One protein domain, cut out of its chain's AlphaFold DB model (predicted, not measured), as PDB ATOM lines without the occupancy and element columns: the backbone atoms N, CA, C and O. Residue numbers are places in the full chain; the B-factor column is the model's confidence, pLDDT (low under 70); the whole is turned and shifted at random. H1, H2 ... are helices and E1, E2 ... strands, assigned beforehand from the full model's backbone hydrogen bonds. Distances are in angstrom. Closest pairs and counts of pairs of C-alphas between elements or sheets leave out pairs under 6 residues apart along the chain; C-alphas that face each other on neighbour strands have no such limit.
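What this domain is: This is residues 403 to 469 and 558 to 580 of the 1202 residues of an uncharacterized protein of Paludisphaera borealis (UniProt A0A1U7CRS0). A twisted five-stranded sheet wraps round into a small, incompletely closed barrel, with short E2 bridging its edge strands E1 and E5. H1 packs slantwise over E1, near the last residues of E4 and E6. The printed part has 90 residues with one named helix and six named strands, in the order E1, E2, H1, E3, E4, E5, E6, and its class is mixed. The sheet order is E1, E6, E3, E4, E5, antiparallel. The whole is compact, with a radius of gyration of the C-alphas of 12.5 A and spans of 30 by 29 by 22 A.

Where its parts are: E1, residues 403 to 408, begins at C-alpha (-21.527, 33.674, 10.129) and is 16.0 A long. E2 is residues 418 to 420, 6.6 A. H1, residues 427 to 440, is 20.3 A long. E3 is residues 446 to 449, 10.5 A; E4 is residues 461 to 467, 17.7 A; E5 is residues 558 to 561, 9.9 A. E6, residues 573 to 579, is 19.7 A long and ends at C-alpha (-17.071, 38.515, 10.384).

How they stand to each other: Edge strand E1 is antiparallel to E6, with N 404 and O 577 at 2.9 A. E6 is antiparallel to E3, with N 448 and O 576 at 2.9 A. E3 and E4 meet only at a point, where C-alphas 446 and 462 face each other at 4.5 A. E4 is antiparallel to E5, with N 462 and O 560 at 2.8 A. E2 pairs with no named strand; its closest C-alphas to E5 are Met 418 and Val 558, 4.7 A, and to E1 Pro 420 and Gly 408, 5.9 A. E1 and E5 are apart. H1 is on the sheet at a height of 7.2 A, only just over E1, with 3 C-alphas falling on it, and slantwise to it at 48 degrees on the local plane. Its closest C-alphas to E1 are Phe 431 and Ala 404, 5.5 A. Every O i to N i+4 pair in H1 is within hydrogen-bond range.

The domain as a whole: C-alphas 426 and 564 are farthest apart, 35.6 A. Residues 470 to 557 are not printed; C-alphas 469 and 558 are 13.1 A apart across the cut. The links E3 to E4 and E5 to E6 are long. Mean pLDDT of the printed part is 85.0; residues 425 to 426, 437 and 440 to 441 are under 70.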
ATOM      1  N   GLN A 403     -21.467  34.342  11.424       79.12
ATOM      2  CA  GLN A 403     -21.527  33.674  10.129       79.12
ATOM      3  C   GLN A 403     -22.932  33.798   9.524       79.12
ATOM      4  O   GLN A 403     -23.945  33.764  10.227       79.12
ATOM      5  N   ALA A 404     -22.990  33.939   8.204       82.00
ATOM      6  CA  ALA A 404     -24.212  33.885   7.419       82.00
ATOM      7  C   ALA A 404     -23.941  33.068   6.150       82.00
ATOM      8  O   ALA A 404     -23.055  33.410   5.367       82.00
ATOM      9  N   SER A 405     -24.694  31.986   5.961       88.06
ATOM     10  CA  SER A 405     -24.540  31.077   4.820       88.06
ATOM     11  C   SER A 405     -25.752  31.174   3.891       88.06
ATOM     12  O   SER A 405     -26.882  31.271   4.371       88.06
ATOM     13  N   ALA A 406     -25.525  31.120   2.581       88.94
ATOM     14  CA  ALA A 406     -26.566  31.154   1.555       88.94
ATOM     15  C   ALA A 406     -26.266  30.143   0.442       88.94
ATOM     16  O   ALA A 406     -25.103  29.888   0.130       88.94
ATOM     17  N   GLY A 407     -27.306  29.605  -0.191       86.44
ATOM     18  CA  GLY A 407     -27.150  28.923  -1.473       86.44
ATOM     19  C   GLY A 407     -26.810  29.919  -2.582       86.44
ATOM     20  O   GLY A 407     -27.035  31.124  -2.446       86.44
ATOM     21  N   GLY A 408     -26.280  29.409  -3.688       83.88
ATOM     22  CA  GLY A 408     -25.978  30.174  -4.888       83.88
ATOM     23  C   GLY A 408     -26.277  29.381  -6.150       83.88
ATOM     24  O   GLY A 408     -25.915  28.207  -6.247       83.88
ATOM     25  N   ASP A 409     -26.902  30.043  -7.120       78.69
ATOM     26  CA  ASP A 409     -27.102  29.498  -8.462       78.69
ATOM     27  C   ASP A 409     -25.773  29.258  -9.198       78.69
ATOM     28  O   ASP A 409     -24.711  29.764  -8.822       78.69
ATOM     29  N   VAL A 410     -25.849  28.477 -10.277       84.25
ATOM     30  CA  VAL A 410     -24.705  28.128 -11.126       84.25
ATOM     31  C   VAL A 410     -24.083  29.379 -11.754       84.25
ATOM     32  O   VAL A 410     -24.706  30.057 -12.573       84.25
ATOM     33  N   LEU A 411     -22.819  29.653 -11.420       87.44
ATOM     34  CA  LEU A 411     -22.049  30.738 -12.028       87.44
ATOM     35  C   LEU A 411     -21.447  30.329 -13.380       87.44
ATOM     36  O   LEU A 411     -20.955  29.211 -13.552       87.44
ATOM     37  N   ASN A 412     -21.425  31.286 -14.313       88.06
ATOM     38  CA  ASN A 412     -20.824  31.154 -15.648       88.06
ATOM     39  C   ASN A 412     -19.540  31.993 -15.831       88.06
ATOM     40  O   ASN A 412     -18.878  31.866 -16.856       88.06
ATOM     41  N   ASP A 413     -19.183  32.839 -14.858       90.25
ATOM     42  CA  ASP A 413     -17.961  33.661 -14.848       90.25
ATOM     43  C   ASP A 413     -17.159  33.378 -13.563       90.25
ATOM     44  O   ASP A 413     -17.688  33.595 -12.468       90.25
ATOM     45  N   PRO A 414     -15.893  32.922 -13.653       89.88
ATOM     46  CA  PRO A 414     -15.056  32.656 -12.483       89.88
ATOM     47  C   PRO A 414     -14.596  33.929 -11.745       89.88
ATOM     48  O   PRO A 414     -13.945  33.817 -10.708       89.88
ATOM     49  N   ASN A 415     -14.915  35.127 -12.244       92.50
ATOM     50  CA  ASN A 415     -14.582  36.418 -11.631       92.50
ATOM     51  C   ASN A 415     -15.823  37.175 -11.116       92.50
ATOM     52  O   ASN A 415     -15.719  38.357 -10.783       92.50
ATOM     53  N   ALA A 416     -16.991  36.522 -11.061       90.94
ATOM     54  CA  ALA A 416     -18.259  37.168 -10.733       90.94
ATOM     55  C   ALA A 416     -18.223  37.911  -9.380       90.94
ATOM     56  O   ALA A 416     -18.044  37.316  -8.318       90.94
ATOM     57  N   THR A 417     -18.449  39.226  -9.421       91.00
ATOM     58  CA  THR A 417     -18.499  40.107  -8.238       91.00
ATOM     59  C   THR A 417     -19.912  40.333  -7.702       91.00
ATOM     60  O   THR A 417     -20.071  40.864  -6.605       91.00
ATOM     61  N   MET A 418     -20.947  39.921  -8.440       91.38
ATOM     62  CA  MET A 418     -22.333  39.881  -7.968       91.38
ATOM     63  C   MET A 418     -22.781  38.426  -7.850       91.38
ATOM     64  O   MET A 418     -22.774  37.695  -8.837       91.38
ATOM     65  N   LEU A 419     -23.176  38.026  -6.645       90.88
ATOM     66  CA  LEU A 419     -23.561  36.665  -6.294       90.88
ATOM     67  C   LEU A 419     -25.072  36.625  -6.007       90.88
ATOM     68  O   LEU A 419     -25.503  37.182  -4.989       90.88
ATOM     69  N   PRO A 420     -25.891  36.008  -6.881       88.31
ATOM     70  CA  PRO A 420     -27.288  35.707  -6.581       88.31
ATOM     71  C   PRO A 420     -27.362  34.749  -5.391       88.31
ATOM     72  O   PRO A 420     -26.641  33.749  -5.362       88.31
ATOM     73  N   LEU A 421     -28.207  35.062  -4.410       90.25
ATOM     74  CA  LEU A 421     -28.376  34.246  -3.209       90.25
ATOM     75  C   LEU A 421     -29.690  33.469  -3.253       90.25
ATOM     76  O   LEU A 421     -30.717  34.008  -3.657       90.25
ATOM     77  N   GLU A 422     -29.667  32.243  -2.744       85.75
ATOM     78  CA  GLU A 422     -30.811  31.335  -2.671       85.75
ATOM     79  C   GLU A 422     -30.961  30.758  -1.255       85.75
ATOM     80  O   GLU A 422     -29.976  30.542  -0.546       85.75
ATOM     81  N   PHE A 423     -32.202  30.510  -0.822       82.00
ATOM     82  CA  PHE A 423     -32.518  30.082   0.547       82.00
ATOM     83  C   PHE A 423     -33.605  29.010   0.588       82.00
ATOM     84  O   PHE A 423     -34.573  29.061  -0.169       82.00
ATOM     85  N   GLY A 424     -33.489  28.091   1.547       71.00
ATOM     86  CA  GLY A 424     -34.604  27.250   1.971       71.00
ATOM     87  C   GLY A 424     -35.612  28.014   2.848       71.00
ATOM     88  O   GLY A 424     -35.332  29.134   3.300       71.00
ATOM     89  N   PRO A 425     -36.783  27.414   3.137       62.69
ATOM     90  CA  PRO A 425     -37.808  28.014   3.990       62.69
ATOM     91  C   PRO A 425     -37.254  28.520   5.333       62.69
ATOM     92  O   PRO A 425     -36.459  27.853   5.990       62.69
ATOM     93  N   GLY A 426     -37.657  29.728   5.735       64.50
ATOM     94  CA  GLY A 426     -37.252  30.376   6.994       64.50
ATOM     95  C   GLY A 426     -35.837  30.982   7.024       64.50
ATOM     96  O   GLY A 426     -35.641  32.022   7.651       64.50
ATOM     97  N   GLN A 427     -34.863  30.411   6.305       77.25
ATOM     98  CA  GLN A 427     -33.440  30.795   6.396       77.25
ATOM     99  C   GLN A 427     -33.167  32.266   6.028       77.25
ATOM    100  O   GLN A 427     -32.353  32.937   6.666       77.25
ATOM    101  N   ARG A 428     -33.887  32.786   5.024       81.69
ATOM    102  CA  ARG A 428     -33.709  34.133   4.452       81.69
ATOM    103  C   ARG A 428     -33.784  35.260   5.492       81.69
ATOM    104  O   ARG A 428     -33.035  36.226   5.389       81.69
ATOM    105  N   ALA A 429     -34.660  35.152   6.493       76.50
ATOM    106  CA  ALA A 429     -34.830  36.194   7.513       76.50
ATOM    107  C   ALA A 429     -33.601  36.306   8.435       76.50
ATOM    108  O   ALA A 429     -33.090  37.403   8.654       76.50
ATOM    109  N   VAL A 430     -33.089  35.162   8.900       73.69
ATOM    110  CA  VAL A 430     -31.888  35.082   9.750       73.69
ATOM    111  C   VAL A 430     -30.653  35.562   8.986       73.69
ATOM    112  O   VAL A 430     -29.848  36.315   9.527       73.69
ATOM    113  N   PHE A 431     -30.524  35.205   7.702       84.69
ATOM    114  CA  PHE A 431     -29.425  35.693   6.864       84.69
ATOM    115  C   PHE A 431     -29.423  37.224   6.740       84.69
ATOM    116  O   PHE A 431     -28.385  37.853   6.946       84.69
ATOM    117  N   ILE A 432     -30.581  37.834   6.452       83.25
ATOM    118  CA  ILE A 432     -30.719  39.297   6.343       83.25
ATOM    119  C   ILE A 432     -30.327  39.979   7.659       83.25
ATOM    120  O   ILE A 432     -29.573  40.952   7.632       83.25
ATOM    121  N   GLN A 433     -30.791  39.454   8.798       78.38
ATOM    122  CA  GLN A 433     -30.430  39.967  10.120       78.38
ATOM    123  C   GLN A 433     -28.916  39.875  10.360       78.38
ATOM    124  O   GLN A 433     -28.296  40.881  10.700       78.38
ATOM    125  N   ASN A 434     -28.302  38.715  10.108       76.88
ATOM    126  CA  ASN A 434     -26.869  38.510  10.322       76.88
ATOM    127  C   ASN A 434     -26.016  39.429   9.433       76.88
ATOM    128  O   ASN A 434     -25.104  40.076   9.943       76.88
ATOM    129  N   ILE A 435     -26.314  39.544   8.132       84.31
ATOM    130  CA  ILE A 435     -25.570  40.441   7.230       84.31
ATOM    131  C   ILE A 435     -25.760  41.912   7.620       84.31
ATOM    132  O   ILE A 435     -24.781  42.659   7.633       84.31
ATOM    133  N   ALA A 436     -26.970  42.340   7.997       78.06
ATOM    134  CA  ALA A 436     -27.194  43.702   8.480       78.06
ATOM    135  C   ALA A 436     -26.362  44.002   9.744       78.06
ATOM    136  O   ALA A 436     -25.712  45.047   9.817       78.06
ATOM    137  N   SER A 437     -26.307  43.062  10.696       65.88
ATOM    138  CA  SER A 437     -25.465  43.156  11.896       65.88
ATOM    139  C   SER A 437     -23.966  43.178  11.572       65.88
ATOM    140  O   SER A 437     -23.223  43.958  12.168       65.88
ATOM    141  N   MET A 438     -23.505  42.381  10.600       75.81
ATOM    142  CA  MET A 438     -22.118  42.437  10.130       75.81
ATOM    143  C   MET A 438     -21.783  43.797   9.507       75.81
ATOM    144  O   MET A 438     -20.788  44.408   9.890       75.81
ATOM    145  N   VAL A 439     -22.608  44.307   8.586       78.12
ATOM    146  CA  VAL A 439     -22.362  45.586   7.892       78.12
ATOM    147  C   VAL A 439     -22.390  46.765   8.872       78.12
ATOM    148  O   VAL A 439     -21.548  47.659   8.780       78.12
ATOM    149  N   ALA A 440     -23.285  46.744   9.867       69.69
ATOM    150  CA  ALA A 440     -23.352  47.768  10.912       69.69
ATOM    151  C   ALA A 440     -22.053  47.898  11.734       69.69
ATOM    152  O   ALA A 440     -21.732  48.997  12.190       69.69
ATOM    153  N   SER A 441     -21.275  46.815  11.879       65.81
ATOM    154  CA  SER A 441     -19.984  46.826  12.591       65.81
ATOM    155  C   SER A 441     -18.872  47.606  11.878       65.81
ATOM    156  O   SER A 441     -17.878  47.958  12.510       65.81
ATOM    157  N   LYS A 442     -19.011  47.854  10.563       73.69
ATOM    158  CA  LYS A 442     -17.985  48.432   9.668       73.69
ATOM    159  C   LYS A 442     -16.679  47.623   9.547       73.69
ATOM    160  O   LYS A 442     -15.713  48.123   8.976       73.69
ATOM    161  N   GLN A 443     -16.632  46.395  10.061       73.44
ATOM    162  CA  GLN A 443     -15.482  45.501   9.908       73.44
ATOM    163  C   GLN A 443     -15.470  44.836   8.525       73.44
ATOM    164  O   GLN A 443     -16.496  44.761   7.847       73.44
ATOM    165  N   ALA A 444     -14.312  44.315   8.117       82.19
ATOM    166  CA  ALA A 444     -14.219  43.490   6.918       82.19
ATOM    167  C   ALA A 444     -14.987  42.172   7.119       82.19
ATOM    168  O   ALA A 444     -14.761  41.446   8.086       82.19
ATOM    169  N   ILE A 445     -15.884  41.866   6.185       87.75
ATOM    170  CA  ILE A 445     -16.641  40.614   6.150       87.75
ATOM    171  C   ILE A 445     -15.943  39.721   5.131       87.75
ATOM    172  O   ILE A 445     -15.975  40.026   3.939       87.75
ATOM    173  N   SER A 446     -15.282  38.661   5.585       90.00
ATOM    174  CA  SER A 446     -14.644  37.690   4.703       90.00
ATOM    175  C   SER A 446     -15.689  36.830   3.992       90.00
ATOM    176  O   SER A 446     -16.819  36.646   4.453       90.00
ATOM    177  N   PHE A 447     -15.303  36.326   2.826       90.88
ATOM    178  CA  PHE A 447     -16.131  35.495   1.970       90.88
ATOM    179  C   PHE A 447     -15.378  34.212   1.594       90.88
ATOM    180  O   PHE A 447     -14.231  34.251   1.131       90.88
ATOM    181  N   THR A 448     -16.038  33.078   1.814       92.56
ATOM    182  CA  THR A 448     -15.582  31.713   1.535       92.56
ATOM    183  C   THR A 448     -16.710  30.912   0.873       92.56
ATOM    184  O   THR A 448     -17.849  31.375   0.749       92.56
ATOM    185  N   ILE A 449     -16.399  29.695   0.426       90.25
ATOM    186  CA  ILE A 449     -17.376  28.734  -0.098       90.25
ATOM    187  C   ILE A 449     -17.206  27.383   0.593       90.25
ATOM    188  O   ILE A 449     -16.091  27.003   0.948       90.25
ATOM    189  N   SER A 450     -18.298  26.638   0.749       85.81
ATOM    190  CA  SER A 450     -18.215  25.239   1.178       85.81
ATOM    191  C   SER A 450     -17.793  24.366  -0.005       85.81
ATOM    192  O   SER A 450     -18.527  24.255  -0.987       85.81
ATOM    193  N   THR A 451     -16.591  23.788   0.053       83.38
ATOM    194  CA  THR A 451     -16.020  22.950  -1.013       83.38
ATOM    195  C   THR A 451     -14.931  22.020  -0.477       83.38
ATOM    196  O   THR A 451     -14.217  22.361   0.465       83.38
ATOM    197  N   SER A 452     -14.780  20.853  -1.103       83.69
ATOM    198  CA  SER A 452     -13.669  19.927  -0.863       83.69
ATOM    199  C   SER A 452     -12.444  20.198  -1.746       83.69
ATOM    200  O   SER A 452     -11.369  19.700  -1.426       83.69
ATOM    201  N   ASP A 453     -12.567  20.992  -2.818       84.94
ATOM    202  CA  ASP A 453     -11.461  21.306  -3.736       84.94
ATOM    203  C   ASP A 453     -10.432  22.251  -3.072       84.94
ATOM    204  O   ASP A 453     -10.769  23.411  -2.793       84.94
ATOM    205  N   PRO A 454      -9.171  21.812  -2.857       85.25
ATOM    206  CA  PRO A 454      -8.132  22.623  -2.224       85.25
ATOM    207  C   PRO A 454      -7.853  23.961  -2.921       85.25
ATOM    208  O   PRO A 454      -7.471  24.918  -2.248       85.25
ATOM    209  N   LYS A 455      -8.080  24.075  -4.241       85.00
ATOM    210  CA  LYS A 455      -7.850  25.314  -5.010       85.00
ATOM    211  C   LYS A 455      -8.627  26.503  -4.433       85.00
ATOM    212  O   LYS A 455      -8.144  27.640  -4.467       85.00
ATOM    213  N   TYR A 456      -9.825  26.250  -3.910       86.75
ATOM    214  CA  TYR A 456     -10.750  27.286  -3.455       86.75
ATOM    215  C   TYR A 456     -10.957  27.307  -1.929       86.75
ATOM    216  O   TYR A 456     -11.829  28.026  -1.448       86.75
ATOM    217  N   GLN A 457     -10.160  26.556  -1.159       84.62
ATOM    218  CA  GLN A 457     -10.195  26.626   0.305       84.62
ATOM    219  C   GLN A 457      -9.592  27.942   0.830       84.62
ATOM    220  O   GLN A 457      -8.733  28.562   0.191       84.62
ATOM    221  N   GLY A 458     -10.037  28.366   2.017       83.00
ATOM    222  CA  GLY A 458      -9.674  29.646   2.638       83.00
ATOM    223  C   GLY A 458     -10.408  30.854   2.036       83.00
ATOM    224  O   GLY A 458     -11.265  30.715   1.168       83.00
ATOM    225  N   VAL A 459     -10.072  32.063   2.500       88.56
ATOM    226  CA  VAL A 459     -10.746  33.310   2.081       88.56
ATOM    227  C   VAL A 459     -10.565  33.567   0.582       88.56
ATOM    228  O   VAL A 459      -9.436  33.580   0.080       88.56
ATOM    229  N   LEU A 460     -11.682  33.783  -0.121       92.56
ATOM    230  CA  LEU A 460     -11.734  34.112  -1.549       92.56
ATOM    231  C   LEU A 460     -11.932  35.610  -1.815       92.56
ATOM    232  O   LEU A 460     -11.609  36.077  -2.903       92.56
ATOM    233  N   GLY A 461     -12.444  36.366  -0.842       93.00
ATOM    234  CA  GLY A 461     -12.704  37.799  -0.981       93.00
ATOM    235  C   GLY A 461     -13.363  38.419   0.249       93.00
ATOM    236  O   GLY A 461     -13.346  37.834   1.334       93.00
ATOM    237  N   THR A 462     -13.975  39.588   0.066       93.75
ATOM    238  CA  THR A 462     -14.784  40.281   1.079       93.75
ATOM    239  C   THR A 462     -16.135  40.742   0.532       93.75
ATOM    240  O   THR A 462     -16.263  41.061  -0.652       93.75
ATOM    241  N   LEU A 463     -17.154  40.813   1.395       94.50
ATOM    242  CA  LEU A 463     -18.436  41.446   1.069       94.50
ATOM    243  C   LEU A 463     -18.272  42.975   1.024       94.50
ATOM    244  O   LEU A 463     -17.689  43.573   1.926       94.50
ATOM    245  N   VAL A 464     -18.824  43.598  -0.016       93.69
ATOM    246  CA  VAL A 464     -18.877  45.056  -0.215       93.69
ATOM    247  C   VAL A 464     -20.262  45.593   0.148       93.69
ATOM    248  O   VAL A 464     -20.376  46.610   0.827       93.69
ATOM    249  N   SER A 465     -21.326  44.913  -0.288       90.88
ATOM    250  CA  SER A 465     -22.712  45.249   0.056       90.88
ATOM    251  C   SER A 465     -23.654  44.063  -0.178       90.88
ATOM    252  O   SER A 465     -23.288  43.073  -0.810       90.88
ATOM    253  N   TYR A 466     -24.882  44.155   0.328       91.31
ATOM    254  CA  TYR A 466     -25.938  43.168   0.106       91.31
ATOM    255  C   TYR A 466     -27.271  43.879  -0.146       91.31
ATOM    256  O   TYR A 466     -27.620  44.818   0.570       91.31
ATOM    257  N   ASN A 467     -28.011  43.430  -1.162       89.19
ATOM    258  CA  ASN A 467     -29.349  43.917  -1.481       89.19
ATOM    259  C   ASN A 467     -30.394  42.821  -1.178       89.19
ATOM    260  O   ASN A 467     -30.424  41.821  -1.897       89.19
ATOM    261  N   PRO A 468     -31.275  43.004  -0.172       86.88
ATOM    262  CA  PRO A 468     -32.342  42.058   0.170       86.88
ATOM    263  C   PRO A 468     -33.589  42.174  -0.729       86.88
ATOM    264  O   PRO A 468     -34.574  41.461  -0.507       86.88
ATOM    265  N   SER A 469     -33.581  43.079  -1.714       85.75
ATOM    266  CA  SER A 469     -34.636  43.186  -2.726       85.75
ATOM    267  C   SER A 469     -34.522  42.024  -3.708       85.75
ATOM    268  O   SER A 469     -33.443  41.745  -4.225       85.75
ATOM    269  N   VAL A 558     -22.752  41.632  -3.184       94.19
ATOM    270  CA  VAL A 558     -21.665  42.210  -3.984       94.19
ATOM    271  C   VAL A 558     -20.355  41.976  -3.245       94.19
ATOM    272  O   VAL A 558     -20.224  42.382  -2.090       94.19
ATOM    273  N   VAL A 559     -19.385  41.335  -3.894       94.62
ATOM    274  CA  VAL A 559     -18.092  40.952  -3.311       94.62
ATOM    275  C   VAL A 559     -16.916  41.546  -4.083       94.62
ATOM    276  O   VAL A 559     -16.980  41.747  -5.295       94.62
ATOM    277  N   LYS A 560     -15.802  41.771  -3.383       95.12
ATOM    278  CA  LYS A 560     -14.479  41.962  -3.983       95.12
ATOM    279  C   LYS A 560     -13.683  40.673  -3.781       95.12
ATOM    280  O   LYS A 560     -13.440  40.290  -2.638       95.12
ATOM    281  N   LEU A 561     -13.254  40.020  -4.859       93.69
ATOM    282  CA  LEU A 561     -12.327  38.887  -4.767       93.69
ATOM    283  C   LEU A 561     -10.940  39.353  -4.285       93.69
ATOM    284  O   LEU A 561     -10.528  40.489  -4.534       93.69
ATOM    285  N   ALA A 562     -10.235  38.479  -3.571       91.69
ATOM    286  CA  ALA A 562      -8.840  38.683  -3.200       91.69
ATOM    287  C   ALA A 562      -7.920  38.430  -4.405       91.69
ATOM    288  O   ALA A 562      -8.250  37.645  -5.297       91.69
ATOM    289  N   ASP A 563      -6.762  39.088  -4.433       88.62
ATOM    290  CA  ASP A 563      -5.879  39.078  -5.600       88.62
ATOM    291  C   ASP A 563      -5.428  37.644  -5.948       88.62
ATOM    292  O   ASP A 563      -4.948  36.892  -5.097       88.62
ATOM    293  N   GLY A 564      -5.637  37.234  -7.204       86.94
ATOM    294  CA  GLY A 564      -5.345  35.878  -7.691       86.94
ATOM    295  C   GLY A 564      -6.395  34.798  -7.371       86.94
ATOM    296  O   GLY A 564      -6.227  33.657  -7.804       86.94
ATOM    297  N   ARG A 565      -7.486  35.110  -6.655       92.12
ATOM    298  CA  ARG A 565      -8.595  34.165  -6.412       92.12
ATOM    299  C   ARG A 565      -9.625  34.176  -7.547       92.12
ATOM    300  O   ARG A 565      -9.839  35.184  -8.207       92.12
ATOM    301  N   THR A 566     -10.278  33.031  -7.744       91.69
ATOM    302  CA  THR A 566     -11.363  32.803  -8.719       91.69
ATOM    303  C   THR A 566     -12.449  31.924  -8.095       91.69
ATOM    304  O   THR A 566     -12.207  31.275  -7.077       91.69
ATOM    305  N   LEU A 567     -13.636  31.899  -8.697       91.44
ATOM    306  CA  LEU A 567     -14.787  31.091  -8.296       91.44
ATOM    307  C   LEU A 567     -14.934  29.833  -9.176       91.44
ATOM    308  O   LEU A 567     -14.527  29.855 -10.341       91.44
ATOM    309  N   PRO A 568     -15.544  28.747  -8.663       90.19
ATOM    310  CA  PRO A 568     -16.036  27.653  -9.495       90.19
ATOM    311  C   PRO A 568     -17.142  28.112 -10.459       90.19
ATOM    312  O   PRO A 568     -17.905  29.029 -10.159       90.19
ATOM    313  N   THR A 569     -17.261  27.426 -11.594       89.62
ATOM    314  CA  THR A 569     -18.303  27.649 -12.612       89.62
ATOM    315  C   THR A 569     -18.954  26.332 -13.015       89.62
ATOM    316  O   THR A 569     -18.311  25.285 -12.951       89.62
ATOM    317  N   GLY A 570     -20.207  26.367 -13.472       84.88
ATOM    318  CA  GLY A 570     -20.939  25.164 -13.903       84.88
ATOM    319  C   GLY A 570     -21.459  24.274 -12.762       84.88
ATOM    320  O   GLY A 570     -22.037  23.225 -13.025       84.88
ATOM    321  N   VAL A 571     -21.286  24.696 -11.506       84.94
ATOM    322  CA  VAL A 571     -21.788  24.029 -10.294       84.94
ATOM    323  C   VAL A 571     -22.543  25.021  -9.408       84.94
ATOM    324  O   VAL A 571     -22.241  26.215  -9.417       84.94
ATOM    325  N   GLY A 572     -23.541  24.533  -8.667       81.62
ATOM    326  CA  GLY A 572     -24.246  25.319  -7.649       81.62
ATOM    327  C   GLY A 572     -23.393  25.482  -6.391       81.62
ATOM    328  O   GLY A 572     -22.621  24.587  -6.044       81.62
ATOM    329  N   MET A 573     -23.527  26.621  -5.715       85.50
ATOM    330  CA  MET A 573     -22.614  27.044  -4.652       85.50
ATOM    331  C   MET A 573     -23.285  27.107  -3.276       85.50
ATOM    332  O   MET A 573     -24.497  27.275  -3.149       85.50
ATOM    333  N   SER A 574     -22.465  27.031  -2.227       89.25
ATOM    334  CA  SER A 574     -22.835  27.422  -0.865       89.25
ATOM    335  C   SER A 574     -21.854  28.493  -0.402       89.25
ATOM    336  O   SER A 574     -20.674  28.211  -0.168       89.25
ATOM    337  N   TYR A 575     -22.331  29.735  -0.367       91.62
ATOM    338  CA  TYR A 575     -21.573  30.919   0.015       91.62
ATOM    339  C   TYR A 575     -21.577  31.076   1.530       91.62
ATOM    340  O   TYR A 575     -22.619  30.948   2.175       91.62
ATOM    341  N   VAL A 576     -20.418  31.405   2.092       89.75
ATOM    342  CA  VAL A 576     -20.232  31.631   3.522       89.75
ATOM    343  C   VAL A 576     -19.628  33.018   3.719       89.75
ATOM    344  O   VAL A 576     -18.525  33.311   3.261       89.75
ATOM    345  N   PHE A 577     -20.369  33.882   4.407       89.38
ATOM    346  CA  PHE A 577     -19.917  35.205   4.827       89.38
ATOM    347  C   PHE A 577     -19.611  35.167   6.320       89.38
ATOM    348  O   PHE A 577     -20.435  34.698   7.110       89.38
ATOM    349  N   GLN A 578     -18.431  35.642   6.710       83.12
ATOM    350  CA  GLN A 578     -17.946  35.593   8.087       83.12
ATOM    351  C   GLN A 578     -17.382  36.953   8.501       83.12
ATOM    352  O   GLN A 578     -16.593  37.566   7.788       83.12
ATOM    353  N   ARG A 579     -17.757  37.420   9.692       80.00
ATOM    354  CA  ARG A 579     -17.071  38.515  10.384       80.00
ATOM    355  C   ARG A 579     -16.337  37.924  11.583       80.00
ATOM    356  O   ARG A 579     -16.961  37.239  12.393       80.00
ATOM    357  N   THR A 580     -15.037  38.185  11.688       71.81
ATOM    358  CA  THR A 580     -14.210  37.785  12.836       71.81
ATOM    359  C   THR A 580     -14.704  38.445  14.122       71.81
ATOM    360  O   THR A 580     -15.234  39.555  14.088       71.81
TER     361      THR A 580